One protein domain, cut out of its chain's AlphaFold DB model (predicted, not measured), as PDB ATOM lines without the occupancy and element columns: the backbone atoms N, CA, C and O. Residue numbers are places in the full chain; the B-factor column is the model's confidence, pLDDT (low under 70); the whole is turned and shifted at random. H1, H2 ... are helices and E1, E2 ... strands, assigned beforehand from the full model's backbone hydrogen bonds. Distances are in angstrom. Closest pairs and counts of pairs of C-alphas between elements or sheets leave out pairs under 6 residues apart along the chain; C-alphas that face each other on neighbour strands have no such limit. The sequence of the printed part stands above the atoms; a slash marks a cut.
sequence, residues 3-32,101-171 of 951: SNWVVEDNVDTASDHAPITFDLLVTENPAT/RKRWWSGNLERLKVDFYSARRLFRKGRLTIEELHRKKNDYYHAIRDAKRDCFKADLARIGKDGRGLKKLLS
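Overview. This is residues 3 to 32 and 101 to 171 of the 951 residues of the protein "Reverse transcriptase domain-containing protein" of Perkinsus olseni (UniProt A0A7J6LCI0). A long helical hairpin of H1 and the much longer H2 makes the long axis, with the little helix H3 folded back at the far end of H2. Near the hairpin's turn, a small two-strand hairpin of E1 and E2 stands off crosswise from the helices, and beyond it the free residues 26 to 32 stick out. The printed part has 101 residues, with E1, E2, H1, H2 and H3 in chain order; E1 and E2 form an antiparallel sheet, and the class is mostly helix. The whole is extended, with a radius of gyration of the C-alphas of 20.0 A, and flat, spanning 54 by 44 by 24 A.

Arrangement. Start at E1, residues 3 to 7, and E2, residues 20 to 24, an antiparallel hairpin at 169 degrees. Its C-alphas 5 and 22 face each other at 4.0 A, and N 6 and O 21 are within hydrogen-bond range at 2.9 A. Next find H1, residues 107 to 123, and H2, residues 130 to 157, which touch as a helical hairpin. Their closest C-alphas, of Phe 116 and Lys 136, are 5.1 A apart. They run opposite ways at a shallow tilt of 19 degrees. H3, residues 163 to 170, is near H2 and apart from H1. E1 is apart from the three helices. In H1, H2 and H3 every O i to N i+4 pair is within hydrogen-bond range.

Along the chain. Find C-alpha 3 at (41.609, 23.179, 14.767), where E1 begins. H1 measures 24.3 A. From C-alpha 130 at (10.733, 33.293, 10.100), H2 runs 40.2 A. H3 ends at C-alpha 170, (23.764, 40.165, 50.295).

Size, cuts and confidence. The farthest C-alphas, of Gly 126 and Gly 163, are 56.3 A apart. Residues 33 to 100 are not printed; C-alphas 32 and 101 are 22.5 A apart across the cut. The link E1 to E2 is long. The model's pLDDT is under 70 at residues 8 to 19, 24 to 32 and 101.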
ATOM      1  N   SER A   3      41.029  22.892  16.084       77.62
ATOM      2  CA  SER A   3      41.609  23.179  14.767       77.62
ATOM      3  C   SER A   3      40.524  23.666  13.805       77.62
ATOM      4  O   SER A   3      39.341  23.564  14.117       77.62
ATOM      5  N   ASN A   4      40.921  24.204  12.646       77.00
ATOM      6  CA  ASN A   4      40.015  24.576  11.549       77.00
ATOM      7  C   ASN A   4      38.811  25.427  12.000       77.00
ATOM      8  O   ASN A   4      37.677  25.168  11.605       77.00
ATOM      9  N   TRP A   5      39.043  26.407  12.882       76.75
ATOM     10  CA  TRP A   5      37.971  27.278  13.351       76.75
ATOM     11  C   TRP A   5      37.650  28.344  12.300       76.75
ATOM     12  O   TRP A   5      38.554  28.988  11.769       76.75
ATOM     13  N   VAL A   6      36.365  28.512  11.997       79.69
ATOM     14  CA  VAL A   6      35.856  29.416  10.958       79.69
ATOM     15  C   VAL A   6      34.622  30.141  11.488       79.69
ATOM     16  O   VAL A   6      33.830  29.573  12.240       79.69
ATOM     17  N   VAL A   7      34.463  31.407  11.100       72.88
ATOM     18  CA  VAL A   7      33.227  32.168  11.311       72.88
ATOM     19  C   VAL A   7      32.339  31.968  10.081       72.88
ATOM     20  O   VAL A   7      32.723  32.309   8.967       72.88
ATOM     21  N   GLU A   8      31.174  31.355  10.264       69.94
ATOM     22  CA  GLU A   8      30.253  30.990   9.182       69.94
ATOM     23  C   GLU A   8      29.237  32.117   8.916       69.94
ATOM     24  O   GLU A   8      28.050  32.006   9.228       69.94
ATOM     25  N   ASP A   9      29.701  33.213   8.309       57.00
ATOM     26  CA  ASP A   9      28.883  34.411   8.031       57.00
ATOM     27  C   ASP A   9      27.649  34.129   7.147       57.00
ATOM     28  O   ASP A   9      26.626  34.802   7.256       57.00
ATOM     29  N   ASN A  10      27.707  33.083   6.316       57.50
ATOM     30  CA  ASN A  10      26.623  32.668   5.416       57.50
ATOM     31  C   ASN A  10      25.557  31.768   6.081       57.50
ATOM     32  O   ASN A  10      24.666  31.261   5.395       57.50
ATOM     33  N   VAL A  11      25.630  31.523   7.396       56.56
ATOM     34  CA  VAL A  11      24.695  30.640   8.113       56.56
ATOM     35  C   VAL A  11      23.830  31.440   9.082       56.56
ATOM     36  O   VAL A  11      24.219  31.699  10.221       56.56
ATOM     37  N   ASP A  12      22.594  31.740   8.673       57.09
ATOM     38  CA  ASP A  12      21.615  32.349   9.575       57.09
ATOM     39  C   ASP A  12      21.353  31.438  10.799       57.09
ATOM     40  O   ASP A  12      20.945  30.264  10.719       57.09
ATOM     41  N   THR A  13      21.644  31.990  11.976       56.41
ATOM     42  CA  THR A  13      21.429  31.363  13.286       56.41
ATOM     43  C   THR A  13      20.162  31.863  13.980       56.41
ATOM     44  O   THR A  13      19.800  31.321  15.032       56.41
ATOM     45  N   ALA A  14      19.502  32.877  13.410       46.84
ATOM     46  CA  ALA A  14      18.581  33.794  14.064       46.84
ATOM     47  C   ALA A  14      19.187  34.438  15.330       46.84
ATOM     48  O   ALA A  14      18.500  34.586  16.348       46.84
ATOM     49  N   SER A  15      20.475  34.801  15.291       54.00
ATOM     50  CA  SER A  15      21.189  35.539  16.341       54.00
ATOM     51  C   SER A  15      22.018  36.675  15.744       54.00
ATOM     52  O   SER A  15      22.543  36.569  14.646       54.00
ATOM     53  N   ASP A  16      22.214  37.718  16.539       49.53
ATOM     54  CA  ASP A  16      23.140  38.844  16.364       49.53
ATOM     55  C   ASP A  16      24.634  38.459  16.461       49.53
ATOM     56  O   ASP A  16      25.494  39.311  16.684       49.53
ATOM     57  N   HIS A  17      24.955  37.168  16.347       52.16
ATOM     58  CA  HIS A  17      26.296  36.605  16.474       52.16
ATOM     59  C   HIS A  17      26.498  35.561  15.371       52.16
ATOM     60  O   HIS A  17      25.722  34.603  15.277       52.16
ATOM     61  N   ALA A  18      27.555  35.723  14.573       64.38
ATOM     62  CA  ALA A  18      27.938  34.731  13.577       64.38
ATOM     63  C   ALA A  18      28.353  33.409  14.264       64.38
ATOM     64  O   ALA A  18      29.003  33.434  15.319       64.38
ATOM     65  N   PRO A  19      27.954  32.243  13.726       68.38
ATOM     66  CA  PRO A  19      28.352  30.953  14.274       68.38
ATOM     67  C   PRO A  19      29.849  30.711  14.061       68.38
ATOM     68  O   PRO A  19      30.383  30.997  12.995       68.38
ATOM     69  N   ILE A  20      30.509  30.131  15.065       75.44
ATOM     70  CA  ILE A  20      31.876  29.619  14.931       75.44
ATOM     71  C   ILE A  20      31.803  28.096  14.872       75.44
ATOM     72  O   ILE A  20      31.393  27.460  15.850       75.44
ATOM     73  N   THR A  21      32.199  27.519  13.744       73.12
ATOM     74  CA  THR A  21      32.460  26.081  13.599       73.12
ATOM     75  C   THR A  21      33.950  25.812  13.770       73.12
ATOM     76  O   THR A  21      34.776  26.707  13.603       73.12
ATOM     77  N   PHE A  22      34.300  24.609  14.228       81.00
ATOM     78  CA  PHE A  22      35.682  24.182  14.438       81.00
ATOM     79  C   PHE A  22      35.766  22.665  14.597       81.00
ATOM     80  O   PHE A  22      34.860  22.039  15.155       81.00
ATOM     81  N   ASP A  23      36.893  22.092  14.184       78.31
ATOM     82  CA  ASP A  23      37.213  20.693  14.437       78.31
ATOM     83  C   ASP A  23      37.713  20.505  15.870       78.31
ATOM     84  O   ASP A  23      38.526  21.274  16.396       78.31
ATOM     85  N   LEU A  24      37.219  19.448  16.515       62.59
ATOM     86  CA  LEU A  24      37.494  19.148  17.913       62.59
ATOM     87  C   LEU A  24      38.205  17.797  18.017       62.59
ATOM     88  O   LEU A  24      37.591  16.753  18.228       62.59
ATOM     89  N   LEU A  25      39.529  17.833  17.873       64.38
ATOM     90  CA  LEU A  25      40.404  16.669  17.984       64.38
ATOM     91  C   LEU A  25      40.442  16.182  19.443       64.38
ATOM     92  O   LEU A  25      41.259  16.639  20.251       64.38
ATOM     93  N   VAL A  26      39.521  15.287  19.804       55.50
ATOM     94  CA  VAL A  26      39.485  14.625  21.115       55.50
ATOM     95  C   VAL A  26      40.593  13.576  21.153       55.50
ATOM     96  O   VAL A  26      40.419  12.448  20.714       55.50
ATOM     97  N   THR A  27      41.753  13.962  21.680       54.41
ATOM     98  CA  THR A  27      42.825  13.022  22.026       54.41
ATOM     99  C   THR A  27      42.311  12.000  23.036       54.41
ATOM    100  O   THR A  27      41.721  12.406  24.043       54.41
ATOM    101  N   GLU A  28      42.589  10.712  22.818       47.00
ATOM    102  CA  GLU A  28      42.224   9.599  23.710       47.00
ATOM    103  C   GLU A  28      43.055   9.568  25.002       47.00
ATOM    104  O   GLU A  28      43.707   8.593  25.359       47.00
ATOM    105  N   ASN A  29      42.994  10.660  25.753       47.81
ATOM    106  CA  ASN A  29      43.306  10.657  27.166       47.81
ATOM    107  C   ASN A  29      42.025  11.085  27.895       47.81
ATOM    108  O   ASN A  29      41.864  12.268  28.221       47.81
ATOM    109  N   PRO A  30      41.047  10.166  28.060       41.84
ATOM    110  CA  PRO A  30      39.843  10.441  28.824       41.84
ATOM    111  C   PRO A  30      40.259  10.630  30.279       41.84
ATOM    112  O   PRO A  30      40.311   9.669  31.043       41.84
ATOM    113  N   ALA A  31      40.565  11.880  30.644       43.03
ATOM    114  CA  ALA A  31      40.888  12.289  32.002       43.03
ATOM    115  C   ALA A  31      39.778  11.769  32.915       43.03
ATOM    116  O   ALA A  31      38.659  12.294  32.901       43.03
ATOM    117  N   THR A  32      40.066  10.664  33.609       42.62
ATOM    118  CA  THR A  32      39.026   9.810  34.168       42.62
ATOM    119  C   THR A  32      38.226  10.671  35.120       42.62
ATOM    120  O   THR A  32      38.793  11.264  36.038       42.62
ATOM    121  N   ARG A 101      20.748  20.293  39.086       62.19
ATOM    122  CA  ARG A 101      19.749  20.768  38.106       62.19
ATOM    123  C   ARG A 101      19.273  22.174  38.500       62.19
ATOM    124  O   ARG A 101      19.005  22.452  39.671       62.19
ATOM    125  N   LYS A 102      19.206  23.075  37.515       79.19
ATOM    126  CA  LYS A 102      18.833  24.482  37.720       79.19
ATOM    127  C   LYS A 102      17.424  24.518  38.328       79.19
ATOM    128  O   LYS A 102      16.489  24.058  37.690       79.19
ATOM    129  N   ARG A 103      17.261  25.067  39.540       80.31
ATOM    130  CA  ARG A 103      15.987  25.021  40.302       80.31
ATOM    131  C   ARG A 103      14.793  25.721  39.630       80.31
ATOM    132  O   ARG A 103      13.669  25.504  40.050       80.31
ATOM    133  N   TRP A 104      15.040  26.540  38.608       87.19
ATOM    134  CA  TRP A 104      14.020  27.182  37.770       87.19
ATOM    135  C   TRP A 104      13.690  26.398  36.487       87.19
ATOM    136  O   TRP A 104      12.901  26.870  35.676       87.19
ATOM    137  N   TRP A 105      14.309  25.236  36.256       88.19
ATOM    138  CA  TRP A 105      14.077  24.419  35.064       88.19
ATOM    139  C   TRP A 105      12.894  23.468  35.273       88.19
ATOM    140  O   TRP A 105      12.856  22.744  36.266       88.19
ATOM    141  N   SER A 106      11.947  23.457  34.336       87.44
ATOM    142  CA  SER A 106      10.692  22.700  34.415       87.44
ATOM    143  C   SER A 106      10.444  21.882  33.145       87.44
ATOM    144  O   SER A 106      11.053  22.141  32.107       87.44
ATOM    145  N   GLY A 107       9.515  20.921  33.198       86.62
ATOM    146  CA  GLY A 107       9.121  20.138  32.017       86.62
ATOM    147  C   GLY A 107       8.592  21.005  30.867       86.62
ATOM    148  O   GLY A 107       8.910  20.747  29.710       86.62
ATOM    149  N   ASN A 108       7.882  22.100  31.171       89.06
ATOM    150  CA  ASN A 108       7.423  23.045  30.148       89.06
ATOM    151  C   ASN A 108       8.587  23.772  29.448       89.06
ATOM    152  O   ASN A 108       8.511  24.016  28.248       89.06
ATOM    153  N   LEU A 109       9.681  24.079  30.159       91.56
ATOM    154  CA  LEU A 109      10.882  24.643  29.531       91.56
ATOM    155  C   LEU A 109      11.608  23.630  28.644       91.56
ATOM    156  O   LEU A 109      12.153  24.023  27.617       91.56
ATOM    157  N   GLU A 110      11.594  22.345  29.000       90.75
ATOM    158  CA  GLU A 110      12.134  21.291  28.137       90.75
ATOM    159  C   GLU A 110      11.275  21.110  26.871       90.75
ATOM    160  O   GLU A 110      11.828  21.017  25.778       90.75
ATOM    161  N   ARG A 111       9.937  21.178  26.986       93.69
ATOM    162  CA  ARG A 111       9.024  21.193  25.827       93.69
ATOM    163  C   ARG A 111       9.276  22.399  24.921       93.69
ATOM    164  O   ARG A 111       9.595  22.210  23.757       93.69
ATOM    165  N   LEU A 112       9.222  23.625  25.448       93.25
ATOM    166  CA  LEU A 112       9.437  24.846  24.654       93.25
ATOM    167  C   LEU A 112      10.833  24.893  24.006       93.25
ATOM    168  O   LEU A 112      10.982  25.384  22.888       93.25
ATOM    169  N   LYS A 113      11.851  24.325  24.665       91.94
ATOM    170  CA  LYS A 113      13.177  24.097  24.080       91.94
ATOM    171  C   LYS A 113      13.102  23.156  22.870       91.94
ATOM    172  O   LYS A 113      13.671  23.475  21.828       91.94
ATOM    173  N   VAL A 114      12.443  22.002  23.001       90.38
ATOM    174  CA  VAL A 114      12.277  21.026  21.907       90.38
ATOM    175  C   VAL A 114      11.458  21.614  20.757       90.38
ATOM    176  O   VAL A 114      11.855  21.441  19.604       90.38
ATOM    177  N   ASP A 115      10.397  22.369  21.046       89.88
ATOM    178  CA  ASP A 115       9.597  23.090  20.051       89.88
ATOM    179  C   ASP A 115      10.467  24.082  19.264       89.88
ATOM    180  O   ASP A 115      10.510  24.021  18.037       89.88
ATOM    181  N   PHE A 116      11.224  24.947  19.952       92.25
ATOM    182  CA  PHE A 116      12.127  25.917  19.324       92.25
ATOM    183  C   PHE A 116      13.215  25.244  18.470       92.25
ATOM    184  O   PHE A 116      13.417  25.621  17.315       92.25
ATOM    185  N   TYR A 117      13.889  24.206  18.979       87.50
ATOM    186  CA  TYR A 117      14.894  23.477  18.193       87.50
ATOM    187  C   TYR A 117      14.290  22.648  17.049       87.50
ATOM    188  O   TYR A 117      14.995  22.319  16.095       87.50
ATOM    189  N   SER A 118      13.001  22.312  17.097       88.00
ATOM    190  CA  SER A 118      12.298  21.651  15.989       88.00
ATOM    191  C   SER A 118      11.857  22.662  14.934       88.00
ATOM    192  O   SER A 118      12.143  22.452  13.759       88.00
ATOM    193  N   ALA A 119      11.321  23.812  15.347       85.50
ATOM    194  CA  ALA A 119      11.068  24.957  14.478       85.50
ATOM    195  C   ALA A 119      12.341  25.388  13.726       85.50
ATOM    196  O   ALA A 119      12.337  25.471  12.501       85.50
ATOM    197  N   ARG A 120      13.481  25.521  14.425       84.81
ATOM    198  CA  ARG A 120      14.779  25.853  13.804       84.81
ATOM    199  C   ARG A 120      15.262  24.798  12.794       84.81
ATOM    200  O   ARG A 120      15.975  25.138  11.854       84.81
ATOM    201  N   ARG A 121      14.881  23.524  12.962       84.62
ATOM    202  CA  ARG A 121      15.171  22.439  11.999       84.62
ATOM    203  C   ARG A 121      14.227  22.433  10.791       84.62
ATOM    204  O   ARG A 121      14.634  21.943   9.743       84.62
ATOM    205  N   LEU A 122      13.005  22.951  10.922       84.25
ATOM    206  CA  LEU A 122      12.045  23.089   9.818       84.25
ATOM    207  C   LEU A 122      12.311  24.352   8.987       84.25
ATOM    208  O   LEU A 122      12.326  24.268   7.761       84.25
ATOM    209  N   PHE A 123      12.632  25.474   9.639       82.62
ATOM    210  CA  PHE A 123      13.072  26.715   8.989       82.62
ATOM    211  C   PHE A 123      14.284  26.473   8.074       82.62
ATOM    212  O   PHE A 123      14.224  26.739   6.879       82.62
ATOM    213  N   ARG A 124      15.328  25.798   8.587       79.25
ATOM    214  CA  ARG A 124      16.509  25.361   7.808       79.25
ATOM    215  C   ARG A 124      16.222  24.374   6.662       79.25
ATOM    216  O   ARG A 124      17.146  23.997   5.952       79.25
ATOM    217  N   LYS A 125      14.976  23.922   6.493       86.06
ATOM    218  CA  LYS A 125      14.518  23.081   5.373       86.06
ATOM    219  C   LYS A 125      13.520  23.804   4.454       86.06
ATOM    220  O   LYS A 125      12.909  23.142   3.621       86.06
ATOM    221  N   GLY A 126      13.302  25.110   4.641       84.00
ATOM    222  CA  GLY A 126      12.284  25.884   3.918       84.00
ATOM    223  C   GLY A 126      10.839  25.508   4.275       84.00
ATOM    224  O   GLY A 126       9.936  25.752   3.486       84.00
ATOM    225  N   ARG A 127      10.605  24.867   5.433       84.62
ATOM    226  CA  ARG A 127       9.293  24.315   5.848       84.62
ATOM    227  C   ARG A 127       8.656  25.045   7.037       84.62
ATOM    228  O   ARG A 127       7.854  24.454   7.754       84.62
ATOM    229  N   LEU A 128       9.076  26.278   7.305       89.31
ATOM    230  CA  LEU A 128       8.543  27.130   8.369       89.31
ATOM    231  C   LEU A 128       8.863  28.595   8.050       89.31
ATOM    232  O   LEU A 128       9.933  28.865   7.504       89.31
ATOM    233  N   THR A 129       7.988  29.525   8.428       85.81
ATOM    234  CA  THR A 129       8.250  30.969   8.302       85.81
ATOM    235  C   THR A 129       9.244  31.477   9.358       85.81
ATOM    236  O   THR A 129       9.471  30.837  10.395       85.81
ATOM    237  N   ILE A 130       9.841  32.652   9.120       79.81
ATOM    238  CA  ILE A 130      10.733  33.293  10.100       79.81
ATOM    239  C   ILE A 130       9.937  33.842  11.297       79.81
ATOM    240  O   ILE A 130      10.404  33.791  12.434       79.81
ATOM    241  N   GLU A 131       8.691  34.260  11.077       83.38
ATOM    242  CA  GLU A 131       7.737  34.719  12.088       83.38
ATOM    243  C   GLU A 131       7.393  33.605  13.086       83.38
ATOM    244  O   GLU A 131       7.336  33.838  14.294       83.38
ATOM    245  N   GLU A 132       7.186  32.374  12.611       83.00
ATOM    246  CA  GLU A 132       6.957  31.203  13.464       83.00
ATOM    247  C   GLU A 132       8.211  30.796  14.245       83.00
ATOM    248  O   GLU A 132       8.114  30.475  15.436       83.00
ATOM    249  N   LEU A 133       9.395  30.858  13.621       83.50
ATOM    250  CA  LEU A 133      10.664  30.634  14.319       83.50
ATOM    251  C   LEU A 133      10.872  31.677  15.428       83.50
ATOM    252  O   LEU A 133      11.202  31.313  16.561       83.50
ATOM    253  N   HIS A 134      10.635  32.957  15.135       86.38
ATOM    254  CA  HIS A 134      10.707  34.046  16.107       86.38
ATOM    255  C   HIS A 134       9.666  33.907  17.220       86.38
ATOM    256  O   HIS A 134      10.007  34.120  18.383       86.38
ATOM    257  N   ARG A 135       8.443  33.458  16.915       89.88
ATOM    258  CA  ARG A 135       7.412  33.148  17.919       89.88
ATOM    259  C   ARG A 135       7.898  32.071  18.891       89.88
ATOM    260  O   ARG A 135       8.027  32.343  20.080       89.88
ATOM    261  N   LYS A 136       8.315  30.903  18.382       89.81
ATOM    262  CA  LYS A 136       8.824  29.790  19.209       89.81
ATOM    263  C   LYS A 136      10.099  30.147  19.986       89.81
ATOM    264  O   LYS A 136      10.271  29.695  21.119       89.81
ATOM    265  N   LYS A 137      10.979  30.979  19.414       88.31
ATOM    266  CA  LYS A 137      12.136  31.572  20.109       88.31
ATOM    267  C   LYS A 137      11.661  32.432  21.286       88.31
ATOM    268  O   LYS A 137      12.083  32.201  22.419       88.31
ATOM    269  N   ASN A 138      10.763  33.382  21.043       90.31
ATOM    270  CA  ASN A 138      10.283  34.318  22.057       90.31
ATOM    271  C   ASN A 138       9.511  33.608  23.178       90.31
ATOM    272  O   ASN A 138       9.811  33.861  24.343       90.31
ATOM    273  N   ASP A 139       8.631  32.652  22.858       91.75
ATOM    274  CA  ASP A 139       7.923  31.806  23.833       91.75
ATOM    275  C   ASP A 139       8.906  31.153  24.823       91.75
ATOM    276  O   ASP A 139       8.764  31.249  26.046       91.75
ATOM    277  N   TYR A 140       9.963  30.529  24.291       93.25
ATOM    278  CA  TYR A 140      10.995  29.855  25.074       93.25
ATOM    279  C   TYR A 140      11.827  30.829  25.927       93.25
ATOM    280  O   TYR A 140      12.029  30.590  27.123       93.25
ATOM    281  N   TYR A 141      12.285  31.954  25.366       91.00
ATOM    282  CA  TYR A 141      13.086  32.936  26.109       91.00
ATOM    283  C   TYR A 141      12.265  33.729  27.145       91.00
ATOM    284  O   TYR A 141      12.785  34.025  28.229       91.00
ATOM    285  N   HIS A 142      10.985  34.016  26.886       92.31
ATOM    286  CA  HIS A 142      10.064  34.592  27.870       92.31
ATOM    287  C   HIS A 142       9.783  33.607  29.005       92.31
ATOM    288  O   HIS A 142       9.999  33.960  30.166       92.31
ATOM    289  N   ALA A 143       9.455  32.346  28.703       92.81
ATOM    290  CA  ALA A 143       9.285  31.319  29.729       92.81
ATOM    291  C   ALA A 143      10.552  31.140  30.590       92.81
ATOM    292  O   ALA A 143      10.455  30.996  31.809       92.81
ATOM    293  N   ILE A 144      11.756  31.220  30.001       91.50
ATOM    294  CA  ILE A 144      13.024  31.235  30.753       91.50
ATOM    295  C   ILE A 144      13.118  32.454  31.684       91.50
ATOM    296  O   ILE A 144      13.554  32.312  32.830       91.50
ATOM    297  N   ARG A 145      12.782  33.657  31.202       89.44
ATOM    298  CA  ARG A 145      12.820  34.901  31.993       89.44
ATOM    299  C   ARG A 145      11.872  34.814  33.186       89.44
ATOM    300  O   ARG A 145      12.258  35.156  34.304       89.44
ATOM    301  N   ASP A 146      10.668  34.320  32.945       89.75
ATOM    302  CA  ASP A 146       9.592  34.276  33.923       89.75
ATOM    303  C   ASP A 146       9.843  33.166  34.958       89.75
ATOM    304  O   ASP A 146       9.880  33.451  36.154       89.75
ATOM    305  N   ALA A 147      10.230  31.956  34.539       90.81
ATOM    306  CA  ALA A 147      10.643  30.891  35.460       90.81
ATOM    307  C   ALA A 147      11.849  31.287  36.341       90.81
ATOM    308  O   ALA A 147      11.884  30.964  37.531       90.81
ATOM    309  N   LYS A 148      12.827  32.035  35.800       88.81
ATOM    310  CA  LYS A 148      13.922  32.624  36.598       88.81
ATOM    311  C   LYS A 148      13.402  33.640  37.618       88.81
ATOM    312  O   LYS A 148      13.822  33.588  38.774       88.81
ATOM    313  N   ARG A 149      12.520  34.560  37.205       85.38
ATOM    314  CA  ARG A 149      11.919  35.590  38.071       85.38
ATOM    315  C   ARG A 149      11.134  34.955  39.212       85.38
ATOM    316  O   ARG A 149      11.312  35.350  40.358       85.38
ATOM    317  N   ASP A 150      10.292  33.978  38.914       87.56
ATOM    318  CA  ASP A 150       9.331  33.455  39.880       87.56
ATOM    319  C   ASP A 150       9.981  32.416  40.818       87.56
ATOM    320  O   ASP A 150       9.715  32.422  42.020       87.56
ATOM    321  N   CYS A 151      10.990  31.670  40.345       86.94
ATOM    322  CA  CYS A 151      11.922  30.948  41.223       86.94
ATOM    323  C   CYS A 151      12.703  31.900  42.153       86.94
ATOM    324  O   CYS A 151      12.926  31.576  43.319       86.94
ATOM    325  N   PHE A 152      13.091  33.090  41.674       83.50
ATOM    326  CA  PHE A 152      13.755  34.098  42.507       83.50
ATOM    327  C   PHE A 152      12.808  34.727  43.543       83.50
ATOM    328  O   PHE A 152      13.212  34.872  44.695       83.50
ATOM    329  N   LYS A 153      11.542  35.010  43.193       83.56
ATOM    330  CA  LYS A 153      10.498  35.406  44.163       83.56
ATOM    331  C   LYS A 153      10.358  34.364  45.278       83.56
ATOM    332  O   LYS A 153      10.404  34.725  46.450       83.56
ATOM    333  N   ALA A 154      10.251  33.082  44.918       84.62
ATOM    334  CA  ALA A 154      10.144  31.988  45.884       84.62
ATOM    335  C   ALA A 154      11.395  31.863  46.776       84.62
ATOM    336  O   ALA A 154      11.275  31.633  47.978       84.62
ATOM    337  N   ASP A 155      12.599  32.063  46.228       82.62
ATOM    338  CA  ASP A 155      13.832  32.098  47.024       82.62
ATOM    339  C   ASP A 155      13.880  33.296  47.992       82.62
ATOM    340  O   ASP A 155      14.358  33.121  49.108       82.62
ATOM    341  N   LEU A 156      13.373  34.479  47.612       82.44
ATOM    342  CA  LEU A 156      13.274  35.640  48.512       82.44
ATOM    343  C   LEU A 156      12.242  35.421  49.627       82.44
ATOM    344  O   LEU A 156      12.559  35.650  50.795       82.44
ATOM    345  N   ALA A 157      11.046  34.930  49.293       81.50
ATOM    346  CA  ALA A 157      10.002  34.622  50.272       81.50
ATOM    347  C   ALA A 157      10.483  33.587  51.306       81.50
ATOM    348  O   ALA A 157      10.298  33.767  52.506       81.50
ATOM    349  N   ARG A 158      11.197  32.551  50.845       82.44
ATOM    350  CA  ARG A 158      11.803  31.507  51.687       82.44
ATOM    351  C   ARG A 158      13.010  31.986  52.509       82.44
ATOM    352  O   ARG A 158      13.421  31.285  53.428       82.44
ATOM    353  N   ILE A 159      13.610  33.135  52.181       81.94
ATOM    354  CA  ILE A 159      14.639  33.768  53.022       81.94
ATOM    355  C   ILE A 159      13.974  34.519  54.180       81.94
ATOM    356  O   ILE A 159      14.382  34.334  55.324       81.94
ATOM    357  N   GLY A 160      12.954  35.343  53.912       79.31
ATOM    358  CA  GLY A 160      12.270  36.114  54.955       79.31
ATOM    359  C   GLY A 160      13.260  36.865  55.861       79.31
ATOM    360  O   GLY A 160      14.135  37.577  55.369       79.31
ATOM    361  N   LYS A 161      13.154  36.668  57.183       76.88
ATOM    362  CA  LYS A 161      14.066  37.260  58.184       76.88
ATOM    363  C   LYS A 161      15.324  36.411  58.490       76.88
ATOM    364  O   LYS A 161      16.104  36.808  59.354       76.88
ATOM    365  N   ASP A 162      15.551  35.263  57.829       83.69
ATOM    366  CA  ASP A 162      16.708  34.386  58.112       83.69
ATOM    367  C   ASP A 162      18.035  35.083  57.793       83.69
ATOM    368  O   ASP A 162      18.393  35.307  56.633       83.69
ATOM    369  N   GLY A 163      18.825  35.340  58.836       80.50
ATOM    370  CA  GLY A 163      20.148  35.940  58.717       80.50
ATOM    371  C   GLY A 163      21.127  35.130  57.862       80.50
ATOM    372  O   GLY A 163      22.000  35.718  57.226       80.50
ATOM    373  N   ARG A 164      20.995  33.798  57.765       81.56
ATOM    374  CA  ARG A 164      21.867  32.978  56.897       81.56
ATOM    375  C   ARG A 164      21.500  33.157  55.422       81.56
ATOM    376  O   ARG A 164      22.391  33.379  54.596       81.56
ATOM    377  N   GLY A 165      20.211  33.131  55.099       81.44
ATOM    378  CA  GLY A 165      19.648  33.458  53.793       81.44
ATOM    379  C   GLY A 165      19.984  34.882  53.347       81.44
ATOM    380  O   GLY A 165      20.555  35.062  52.268       81.44
ATOM    381  N   LEU A 166      19.736  35.878  54.203       84.69
ATOM    382  CA  LEU A 166      20.058  37.287  53.954       84.69
ATOM    383  C   LEU A 166      21.566  37.502  53.763       84.69
ATOM    384  O   LEU A 166      21.970  38.094  52.763       84.69
ATOM    385  N   LYS A 167      22.427  36.954  54.635       85.06
ATOM    386  CA  LYS A 167      23.893  37.038  54.487       85.06
ATOM    387  C   LYS A 167      24.358  36.456  53.151       85.06
ATOM    388  O   LYS A 167      25.213  37.042  52.492       85.06
ATOM    389  N   LYS A 168      23.781  35.328  52.723       82.50
ATOM    390  CA  LYS A 168      24.090  34.683  51.439       82.50
ATOM    391  C   LYS A 168      23.628  35.517  50.238       82.50
ATOM    392  O   LYS A 168      24.395  35.653  49.286       82.50
ATOM    393  N   LEU A 169      22.426  36.091  50.299       82.50
ATOM    394  CA  LEU A 169      21.851  36.974  49.276       82.50
ATOM    395  C   LEU A 169      22.639  38.288  49.127       82.50
ATOM    396  O   LEU A 169      22.881  38.743  48.012       82.50
ATOM    397  N   LEU A 170      23.058  38.881  50.247       82.06
ATOM    398  CA  LEU A 170      23.764  40.165  50.295       82.06
ATOM    399  C   LEU A 170      25.283  40.026  50.093       82.06
ATOM    400  O   LEU A 170      25.954  41.019  49.790       82.06
ATOM    401  N   SER A 171      25.846  38.819  50.228       78.75
ATOM    402  CA  SER A 171      27.244  38.537  49.884       78.75
ATOM    403  C   SER A 171      27.542  38.818  48.404       78.75
ATOM    404  O   SER A 171      26.718  38.579  47.521       78.75
TER     405      SER A 171